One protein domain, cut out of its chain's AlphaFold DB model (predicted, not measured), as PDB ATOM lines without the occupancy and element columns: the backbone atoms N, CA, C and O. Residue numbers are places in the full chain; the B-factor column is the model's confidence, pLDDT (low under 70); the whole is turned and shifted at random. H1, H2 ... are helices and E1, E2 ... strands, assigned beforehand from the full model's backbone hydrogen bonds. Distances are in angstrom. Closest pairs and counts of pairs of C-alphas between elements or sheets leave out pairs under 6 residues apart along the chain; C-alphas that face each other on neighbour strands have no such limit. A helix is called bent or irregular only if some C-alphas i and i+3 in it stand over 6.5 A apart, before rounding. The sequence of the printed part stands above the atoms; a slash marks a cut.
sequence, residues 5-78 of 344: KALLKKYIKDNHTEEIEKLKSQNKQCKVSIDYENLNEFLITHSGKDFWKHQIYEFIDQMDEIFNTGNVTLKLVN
ATOM      1  N   LYS A   5     300.356 245.709 355.246       76.94
ATOM      2  CA  LYS A   5     300.684 244.354 355.707       76.94
ATOM      3  C   LYS A   5     299.508 243.609 356.354       76.94
ATOM      4  O   LYS A   5     299.298 242.435 356.070       76.94
ATOM      5  N   ALA A   6     298.762 244.258 357.249       82.06
ATOM      6  CA  ALA A   6     297.642 243.627 357.946       82.06
ATOM      7  C   ALA A   6     296.465 243.350 356.999       82.06
ATOM      8  O   ALA A   6     295.814 242.315 357.125       82.06
ATOM      9  N   LEU A   7     296.228 244.242 356.034       82.94
ATOM     10  CA  LEU A   7     295.174 244.076 355.035       82.94
ATOM     11  C   LEU A   7     295.514 243.006 354.006       82.94
ATOM     12  O   LEU A   7     294.665 242.169 353.727       82.94
ATOM     13  N   LEU A   8     296.757 242.966 353.522       81.75
ATOM     14  CA  LEU A   8     297.217 241.896 352.638       81.75
ATOM     15  C   LEU A   8     297.100 240.529 353.329       81.75
ATOM     16  O   LEU A   8     296.565 239.579 352.762       81.75
ATOM     17  N   LYS A   9     297.511 240.450 354.603       84.75
ATOM     18  CA  LYS A   9     297.354 239.238 355.417       84.75
ATOM     19  C   LYS A   9     295.888 238.827 355.564       84.75
ATOM     20  O   LYS A   9     295.592 237.636 355.550       84.75
ATOM     21  N   LYS A  10     294.988 239.797 355.741       87.06
ATOM     22  CA  LYS A  10     293.546 239.554 355.827       87.06
ATOM     23  C   LYS A  10     293.005 239.018 354.496       87.06
ATOM     24  O   LYS A  10     292.413 237.952 354.494       87.06
ATOM     25  N   TYR A  11     293.306 239.683 353.382       88.19
ATOM     26  CA  TYR A  11     292.860 239.275 352.046       88.19
ATOM     27  C   TYR A  11     293.256 237.834 351.705       88.19
ATOM     28  O   TYR A  11     292.423 237.037 351.286       88.19
ATOM     29  N   ILE A  12     294.524 237.473 351.938       85.69
ATOM     30  CA  ILE A  12     295.021 236.120 351.655       85.69
ATOM     31  C   ILE A  12     294.293 235.079 352.514       85.69
ATOM     32  O   ILE A  12     293.937 234.014 352.015       85.69
ATOM     33  N   LYS A  13     294.051 235.384 353.796       85.00
ATOM     34  CA  LYS A  13     293.314 234.481 354.686       85.00
ATOM     35  C   LYS A  13     291.866 234.290 354.252       85.00
ATOM     36  O   LYS A  13     291.374 233.167 354.291       85.00
ATOM     37  N   ASP A  14     291.211 235.368 353.855       86.56
ATOM     38  CA  ASP A  14     289.790 235.335 353.526       86.56
ATOM     39  C   ASP A  14     289.550 234.615 352.182       86.56
ATOM     40  O   ASP A  14     288.565 233.895 352.058       86.56
ATOM     41  N   ASN A  15     290.474 234.732 351.215       85.62
ATOM     42  CA  ASN A  15     290.240 234.273 349.835       85.62
ATOM     43  C   ASN A  15     291.059 233.051 349.381       85.62
ATOM     44  O   ASN A  15     290.638 232.362 348.460       85.62
ATOM     45  N   HIS A  16     292.222 232.771 349.983       84.75
ATOM     46  CA  HIS A  16     293.161 231.765 349.452       84.75
ATOM     47  C   HIS A  16     293.588 230.689 350.464       84.75
ATOM     48  O   HIS A  16     294.445 229.865 350.149       84.75
ATOM     49  N   THR A  17     293.018 230.654 351.674       83.62
ATOM     50  CA  THR A  17     293.433 229.678 352.704       83.62
ATOM     51  C   THR A  17     293.241 228.230 352.248       83.62
ATOM     52  O   THR A  17     294.178 227.439 352.341       83.62
ATOM     53  N   GLU A  18     292.073 227.891 351.697       83.31
ATOM     54  CA  GLU A  18     291.773 226.526 351.238       83.31
ATOM     55  C   GLU A  18     292.696 226.085 350.094       83.31
ATOM     56  O   GLU A  18     293.205 224.962 350.077       83.31
ATOM     57  N   GLU A  19     292.972 226.994 349.155       83.56
ATOM     58  CA  GLU A  19     293.884 226.755 348.037       83.56
ATOM     59  C   GLU A  19     295.317 226.511 348.532       83.56
ATOM     60  O   GLU A  19     295.967 225.547 348.118       83.56
ATOM     61  N   ILE A  20     295.797 227.331 349.475       82.75
ATOM     62  CA  ILE A  20     297.123 227.178 350.087       82.75
ATOM     63  C   ILE A  20     297.233 225.829 350.804       82.75
ATOM     64  O   ILE A  20     298.236 225.135 350.639       82.75
ATOM     65  N   GLU A  21     296.234 225.436 351.596       82.31
ATOM     66  CA  GLU A  21     296.244 224.159 352.320       82.31
ATOM     67  C   GLU A  21     296.234 222.959 351.368       82.31
ATOM     68  O   GLU A  21     297.024 222.021 351.532       82.31
ATOM     69  N   LYS A  22     295.423 223.027 350.306       83.12
ATOM     70  CA  LYS A  22     295.403 222.015 349.247       83.12
ATOM     71  C   LYS A  22     296.771 221.882 348.578       83.12
ATOM     72  O   LYS A  22     297.269 220.765 348.439       83.12
ATOM     73  N   LEU A  23     297.416 222.990 348.213       79.25
ATOM     74  CA  LEU A  23     298.734 222.970 347.569       79.25
ATOM     75  C   LEU A  23     299.846 222.504 348.518       79.25
ATOM     76  O   LEU A  23     300.733 221.763 348.093       79.25
ATOM     77  N   LYS A  24     299.770 222.847 349.811       78.31
ATOM     78  CA  LYS A  24     300.687 222.325 350.839       78.31
ATOM     79  C   LYS A  24     300.638 220.798 350.915       78.31
ATOM     80  O   LYS A  24     301.689 220.167 350.991       78.31
ATOM     81  N   SER A  25     299.447 220.200 350.835       77.19
ATOM     82  CA  SER A  25     299.290 218.738 350.890       77.19
ATOM     83  C   SER A  25     299.944 217.998 349.713       77.19
ATOM     84  O   SER A  25     300.359 216.850 349.854       77.19
ATOM     85  N   GLN A  26     300.094 218.663 348.562       74.75
ATOM     86  CA  GLN A  26     300.663 218.068 347.348       74.75
ATOM     87  C   GLN A  26     302.200 218.042 347.341       74.75
ATOM     88  O   GLN A  26     302.791 217.437 346.448       74.75
ATOM     89  N   ASN A  27     302.843 218.686 348.322       66.62
ATOM     90  CA  ASN A  27     304.290 218.702 348.558       66.62
ATOM     91  C   ASN A  27     305.163 219.073 347.337       66.62
ATOM     92  O   ASN A  27     306.334 218.701 347.253       66.62
ATOM     93  N   LYS A  28     304.600 219.817 346.380       67.94
ATOM     94  CA  LYS A  28     305.304 220.375 345.218       67.94
ATOM     95  C   LYS A  28     305.566 221.864 345.438       67.94
ATOM     96  O   LYS A  28     304.870 222.514 346.217       67.94
ATOM     97  N   GLN A  29     306.576 222.407 344.757       70.38
ATOM     98  CA  GLN A  29     306.726 223.858 344.646       70.38
ATOM     99  C   GLN A  29     305.546 224.390 343.838       70.38
ATOM    100  O   GLN A  29     305.406 224.034 342.671       70.38
ATOM    101  N   CYS A  30     304.700 225.205 344.457       70.94
ATOM    102  CA  CYS A  30     303.468 225.699 343.847       70.94
ATOM    103  C   CYS A  30     303.369 227.212 344.024       70.94
ATOM    104  O   CYS A  30     303.935 227.779 344.964       70.94
ATOM    105  N   LYS A  31     302.631 227.869 343.127       76.69
ATOM    106  CA  LYS A  31     302.293 229.284 343.269       76.69
ATOM    107  C   LYS A  31     300.787 229.469 343.392       76.69
ATOM    108  O   LYS A  31     300.054 228.860 342.621       76.69
ATOM    109  N   VAL A  32     300.354 230.328 344.309       83.75
ATOM    110  CA  VAL A  32     298.961 230.792 344.396       83.75
ATOM    111  C   VAL A  32     298.823 232.076 343.598       83.75
ATOM    112  O   VAL A  32     299.589 233.019 343.807       83.75
ATOM    113  N   SER A  33     297.869 232.090 342.672       85.81
ATOM    114  CA  SER A  33     297.577 233.244 341.825       85.81
ATOM    115  C   SER A  33     296.713 234.245 342.580       85.81
ATOM    116  O   SER A  33     295.573 233.946 342.920       85.81
ATOM    117  N   ILE A  34     297.241 235.443 342.804       88.25
ATOM    118  CA  ILE A  34     296.500 236.575 343.353       88.25
ATOM    119  C   ILE A  34     296.239 237.553 342.217       88.25
ATOM    120  O   ILE A  34     297.176 238.081 341.617       88.25
ATOM    121  N   ASP A  35     294.966 237.791 341.929       89.31
ATOM    122  CA  ASP A  35     294.562 238.794 340.953       89.31
ATOM    123  C   ASP A  35     294.857 240.206 341.481       89.31
ATOM    124  O   ASP A  35     294.445 240.576 342.586       89.31
ATOM    125  N   TYR A  36     295.618 240.981 340.706       89.75
ATOM    126  CA  TYR A  36     296.030 242.323 341.094       89.75
ATOM    127  C   TYR A  36     294.851 243.291 341.225       89.75
ATOM    128  O   TYR A  36     294.855 244.101 342.154       89.75
ATOM    129  N   GLU A  37     293.872 243.244 340.321       87.94
ATOM    130  CA  GLU A  37     292.758 244.194 340.317       87.94
ATOM    131  C   GLU A  37     291.892 243.988 341.554       87.94
ATOM    132  O   GLU A  37     291.688 244.933 342.322       87.94
ATOM    133  N   ASN A  38     291.522 242.735 341.826       90.62
ATOM    134  CA  ASN A  38     290.746 242.363 343.008       90.62
ATOM    135  C   ASN A  38     291.471 242.741 344.307       90.62
ATOM    136  O   ASN A  38     290.867 243.260 345.251       90.62
ATOM    137  N   LEU A  39     292.784 242.492 344.375       89.25
ATOM    138  CA  LEU A  39     293.586 242.873 345.533       89.25
ATOM    139  C   LEU A  39     293.646 244.400 345.689       89.25
ATOM    140  O   LEU A  39     293.477 244.918 346.792       89.25
ATOM    141  N   ASN A  40     293.901 245.132 344.605       89.69
ATOM    142  CA  ASN A  40     294.043 246.581 344.645       89.69
ATOM    143  C   ASN A  40     292.716 247.269 345.007       89.69
ATOM    144  O   ASN A  40     292.716 248.187 345.827       89.69
ATOM    145  N   GLU A  41     291.586 246.793 344.482       89.62
ATOM    146  CA  GLU A  41     290.252 247.280 344.849       89.62
ATOM    147  C   GLU A  41     289.948 247.037 346.333       89.62
ATOM    148  O   GLU A  41     289.500 247.946 347.046       89.62
ATOM    149  N   PHE A  42     290.274 245.846 346.846       90.50
ATOM    150  CA  PHE A  42     290.137 245.538 348.268       90.50
ATOM    151  C   PHE A  42     290.965 246.492 349.141       90.50
ATOM    152  O   PHE A  42     290.469 247.002 350.153       90.50
ATOM    153  N   LEU A  43     292.218 246.755 348.754       88.25
ATOM    154  CA  LEU A  43     293.126 247.642 349.484       88.25
ATOM    155  C   LEU A  43     292.620 249.088 349.496       88.25
ATOM    156  O   LEU A  43     292.591 249.714 350.564       88.25
ATOM    157  N   ILE A  44     292.158 249.597 348.350       88.56
ATOM    158  CA  ILE A  44     291.580 250.940 348.230       88.56
ATOM    159  C   ILE A  44     290.325 251.052 349.099       88.56
ATOM    160  O   ILE A  44     290.223 251.981 349.896       88.56
ATOM    161  N   THR A  45     289.419 250.077 349.037       89.56
ATOM    162  CA  THR A  45     288.162 250.095 349.802       89.56
ATOM    163  C   THR A  45     288.399 250.090 351.316       89.56
ATOM    164  O   THR A  45     287.734 250.812 352.056       89.56
ATOM    165  N   HIS A  46     289.376 249.319 351.803       87.38
ATOM    166  CA  HIS A  46     289.606 249.158 353.245       87.38
ATOM    167  C   HIS A  46     290.594 250.164 353.852       87.38
ATOM    168  O   HIS A  46     290.629 250.321 355.076       87.38
ATOM    169  N   SER A  47     291.432 250.819 353.043       84.44
ATOM    170  CA  SER A  47     292.470 251.730 353.554       84.44
ATOM    171  C   SER A  47     292.639 253.045 352.811       84.44
ATOM    172  O   SER A  47     293.378 253.899 353.299       84.44
ATOM    173  N   GLY A  48     292.014 253.205 351.645       83.69
ATOM    174  CA  GLY A  48     292.276 254.310 350.723       83.69
ATOM    175  C   GLY A  48     293.669 254.269 350.086       83.69
ATOM    176  O   GLY A  48     294.061 255.226 349.424       83.69
ATOM    177  N   LYS A  49     294.441 253.195 350.300       82.19
ATOM    178  CA  LYS A  49     295.807 253.050 349.796       82.19
ATOM    179  C   LYS A  49     295.835 252.105 348.609       82.19
ATOM    180  O   LYS A  49     295.485 250.938 348.746       82.19
ATOM    181  N   ASP A  50     296.298 252.609 347.471       84.00
ATOM    182  CA  ASP A  50     296.567 251.771 346.306       84.00
ATOM    183  C   ASP A  50     297.904 251.024 346.427       84.00
ATOM    184  O   ASP A  50     298.818 251.445 347.149       84.00
ATOM    185  N   PHE A  51     297.994 249.915 345.692       84.06
ATOM    186  CA  PHE A  51     299.095 248.959 345.715       84.06
ATOM    187  C   PHE A  51     300.470 249.576 345.408       84.06
ATOM    188  O   PHE A  51     301.444 249.314 346.120       84.06
ATOM    189  N   TRP A  52     300.556 250.409 344.369       83.44
ATOM    190  CA  TRP A  52     301.828 250.918 343.847       83.44
ATOM    191  C   TRP A  52     302.340 252.133 344.614       83.44
ATOM    192  O   TRP A  52     303.507 252.157 345.005       83.44
ATOM    193  N   LYS A  53     301.485 253.135 344.861       83.75
ATOM    194  CA  LYS A  53     301.895 254.380 345.533       83.75
ATOM    195  C   LYS A  53     302.327 254.143 346.974       83.75
ATOM    196  O   LYS A  53     303.132 254.904 347.496       83.75
ATOM    197  N   HIS A  54     301.805 253.094 347.607       82.38
ATOM    198  CA  HIS A  54     302.090 252.777 349.004       82.38
ATOM    199  C   HIS A  54     303.055 251.602 349.179       82.38
ATOM    200  O   HIS A  54     303.144 251.072 350.286       82.38
ATOM    201  N   GLN A  55     303.758 251.205 348.110       81.88
ATOM    202  CA  GLN A  55     304.812 250.184 348.139       81.88
ATOM    203  C   GLN A  55     304.356 248.849 348.745       81.88
ATOM    204  O   GLN A  55     305.101 248.160 349.435       81.88
ATOM    205  N   ILE A  56     303.098 248.463 348.505       80.25
ATOM    206  CA  ILE A  56     302.514 247.269 349.132       80.25
ATOM    207  C   ILE A  56     303.198 245.987 348.628       80.25
ATOM    208  O   ILE A  56     303.273 245.002 349.364       80.25
ATOM    209  N   TYR A  57     303.771 246.030 347.424       79.31
ATOM    210  CA  TYR A  57     304.598 244.965 346.860       79.31
ATOM    211  C   TYR A  57     305.772 244.546 347.759       79.31
ATOM    212  O   TYR A  57     306.069 243.359 347.818       79.31
ATOM    213  N   GLU A  58     306.379 245.455 348.537       77.38
ATOM    214  CA  GLU A  58     307.492 245.112 349.445       77.38
ATOM    215  C   GLU A  58     307.088 244.064 350.489       77.38
ATOM    216  O   GLU A  58     307.910 243.292 350.986       77.38
ATOM    217  N   PHE A  59     305.799 244.024 350.833       77.81
ATOM    218  CA  PHE A  59     305.274 243.042 351.766       77.81
ATOM    219  C   PHE A  59     305.003 241.695 351.110       77.81
ATOM    220  O   PHE A  59     305.026 240.699 351.828       77.81
ATOM    221  N   ILE A  60     304.750 241.644 349.798       76.38
ATOM    222  CA  ILE A  60     304.476 240.391 349.083       76.38
ATOM    223  C   ILE A  60     305.690 239.473 349.141       76.38
ATOM    224  O   ILE A  60     305.529 238.302 349.476       76.38
ATOM    225  N   ASP A  61     306.894 240.005 348.943       68.38
ATOM    226  CA  ASP A  61     308.124 239.203 349.008       68.38
ATOM    227  C   ASP A  61     308.385 238.624 350.404       68.38
ATOM    228  O   ASP A  61     309.050 237.604 350.557       68.38
ATOM    229  N   GLN A  62     307.838 239.262 351.441       72.44
ATOM    230  CA  GLN A  62     307.956 238.813 352.828       72.44
ATOM    231  C   GLN A  62     306.817 237.872 353.247       72.44
ATOM    232  O   GLN A  62     306.861 237.305 354.341       72.44
ATOM    233  N   MET A  63     305.761 237.718 352.438       72.88
ATOM    234  CA  MET A  63     304.581 236.943 352.840       72.88
ATOM    235  C   MET A  63     304.887 235.457 353.009       72.88
ATOM    236  O   MET A  63     304.348 234.847 353.935       72.88
ATOM    237  N   ASP A  64     305.774 234.901 352.185       66.69
ATOM    238  CA  ASP A  64     306.157 233.490 352.270       66.69
ATOM    239  C   ASP A  64     306.768 233.158 353.644       66.69
ATOM    240  O   ASP A  64     306.430 232.149 354.271       66.69
ATOM    241  N   GLU A  65     307.590 234.070 354.178       67.06
ATOM    242  CA  GLU A  65     308.164 233.954 355.522       67.06
ATOM    243  C   GLU A  65     307.093 234.089 356.617       67.06
ATOM    244  O   GLU A  65     307.109 233.361 357.610       67.06
ATOM    245  N   ILE A  66     306.137 235.006 356.444       67.88
ATOM    246  CA  ILE A  66     305.116 235.324 357.458       67.88
ATOM    247  C   ILE A  66     304.075 234.213 357.598       67.88
ATOM    248  O   ILE A  66     303.608 233.933 358.705       67.88
ATOM    249  N   PHE A  67     303.649 233.630 356.482       67.31
ATOM    250  CA  PHE A  67     302.613 232.601 356.462       67.31
ATOM    251  C   PHE A  67     303.170 231.185 356.601       67.31
ATOM    252  O   PHE A  67     302.381 230.237 356.662       67.31
ATOM    253  N   ASN A  68     304.502 231.044 356.665       62.75
ATOM    254  CA  ASN A  68     305.197 229.763 356.619       62.75
ATOM    255  C   ASN A  68     304.539 228.862 355.565       62.75
ATOM    256  O   ASN A  68     304.006 227.778 355.842       62.75
ATOM    257  N   THR A  69     304.432 229.398 354.351       65.12
ATOM    258  CA  THR A  69     303.755 228.737 353.235       65.12
ATOM    259  C   THR A  69     304.509 227.489 352.771       65.12
ATOM    260  O   THR A  69     303.964 226.691 352.009       65.12
ATOM    261  N   GLY A  70     305.715 227.254 353.302       70.50
ATOM    262  CA  GLY A  70     306.553 226.109 352.985       70.50
ATOM    263  C   GLY A  70     307.005 226.201 351.534       70.50
ATOM    264  O   GLY A  70     307.756 227.100 351.165       70.50
ATOM    265  N   ASN A  71     306.510 225.284 350.705       70.56
ATOM    266  CA  ASN A  71     306.815 225.234 349.274       70.56
ATOM    267  C   ASN A  71     305.829 226.037 348.407       70.56
ATOM    268  O   ASN A  71     305.964 226.047 347.183       70.56
ATOM    269  N   VAL A  72     304.841 226.694 349.022       76.88
ATOM    270  CA  VAL A  72     303.881 227.548 348.317       76.88
ATOM    271  C   VAL A  72     304.401 228.983 348.306       76.88
ATOM    272  O   VAL A  72     304.792 229.508 349.341       76.88
ATOM    273  N   THR A  73     304.405 229.616 347.140       78.81
ATOM    274  CA  THR A  73     304.770 231.033 346.981       78.81
ATOM    275  C   THR A  73     303.598 231.802 346.387       78.81
ATOM    276  O   THR A  73     302.736 231.220 345.728       78.81
ATOM    277  N   LEU A  74     303.514 233.105 346.618       83.44
ATOM    278  CA  LEU A  74     302.460 233.926 346.015       83.44
ATOM    279  C   LEU A  74     302.924 234.476 344.659       83.44
ATOM    280  O   LEU A  74     304.097 234.819 344.493       83.44
ATOM    281  N   LYS A  75     302.018 234.553 343.678       85.62
ATOM    282  CA  LYS A  75     302.246 235.279 342.421       85.62
ATOM    283  C   LYS A  75     301.115 236.255 342.141       85.62
ATOM    284  O   LYS A  75     299.951 235.893 342.266       85.62
ATOM    285  N   LEU A  76     301.460 237.457 341.701       88.19
ATOM    286  CA  LEU A  76     300.493 238.409 341.167       88.19
ATOM    287  C   LEU A  76     300.216 238.141 339.688       88.19
ATOM    288  O   LEU A  76     301.149 238.071 338.886       88.19
ATOM    289  N   VAL A  77     298.942 238.028 339.329       88.25
ATOM    290  CA  VAL A  77     298.462 237.913 337.943       88.25
ATOM    291  C   VAL A  77     297.650 239.151 337.561       88.25
ATOM    292  O   VAL A  77     297.234 239.909 338.437       88.25
ATOM    293  N   ASN A  78     297.464 239.375 336.257       85.31
ATOM    294  CA  ASN A  78     296.703 240.511 335.712       85.31
ATOM    295  C   ASN A  78     297.203 241.882 336.197       85.31
ATOM    296  O   ASN A  78     296.445 242.826 336.395       85.31
TER     297      ASN A  78
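Overview. This is residues 5 to 78 of the 344 residues of the protein "Minichromosome maintenance protein MCM" of Methanobrevibacter sp (UniProt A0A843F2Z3). A narrow sheet of two parallel strands, E1 and E2, has the bent helix H1 and helix H3 over one face, while H2 packs on H1a beyond the sheet's end at residues 35 and 77. The 74 printed residues include three named helices and two named strands in the order H1, E1, H2, H3, E2, a mixed class. The whole is compact, with a radius of gyration of the C-alphas of 12.2 A, but elongated, spanning 37 by 21 by 19 A.

Arrangement. H1, residues 5 to 25, was assigned as one helix by its hydrogen bonds but is bent, with C-alphas 15 and 18 8.0 A apart; its arms H1a, residues 5 to 15, and H1b, residues 18 to 25, are about perpendicular at 86 degrees. E1, residues 30 to 35, and E2, residues 72 to 77, are parallel neighbours at 32 degrees, with N 34 and O 75 2.8 A apart, within hydrogen-bond range. The closest C-alphas of H1b and E1, Leu 23 and Cys 30, are 6.6 A apart. H2, residues 36 to 47, touches H1a at a steep tilt of 57 degrees, opposite ways, closest at C-alphas Leu 43 and Leu 7, 6.9 A. H3, residues 57 to 67, only just irregular with C-alphas 61 and 64 6.9 A apart, comes closest to E2 at C-alphas Asp 64 and Thr 73, 6.0 A. E1, H2, H3 and E2 form a strand-helix-strand unit, two parallel strands joined through helices, with a right-handed crossover. Every O i to N i+4 pair is within range in H1a, H1b and H2; H3 has 3 of 7, and 5 of 8 O i to N i+3 pairs.

Along the chain. H1a begins at C-alpha 5 (300.684, 244.354, 355.707) and measures 15.7 A. E1 measures 16.1 A, H2 16.0 A and H3 15.8 A. E2, 15.6 A, ends at C-alpha 77 (298.462, 237.913, 337.943).

Size, cuts and confidence. The farthest C-alphas, Asn 27 and Gly 48, are 37.6 A apart. The printed part has no cut and no long link. Residues 27 to 28, 61 and 64 to 69 have pLDDT under 70.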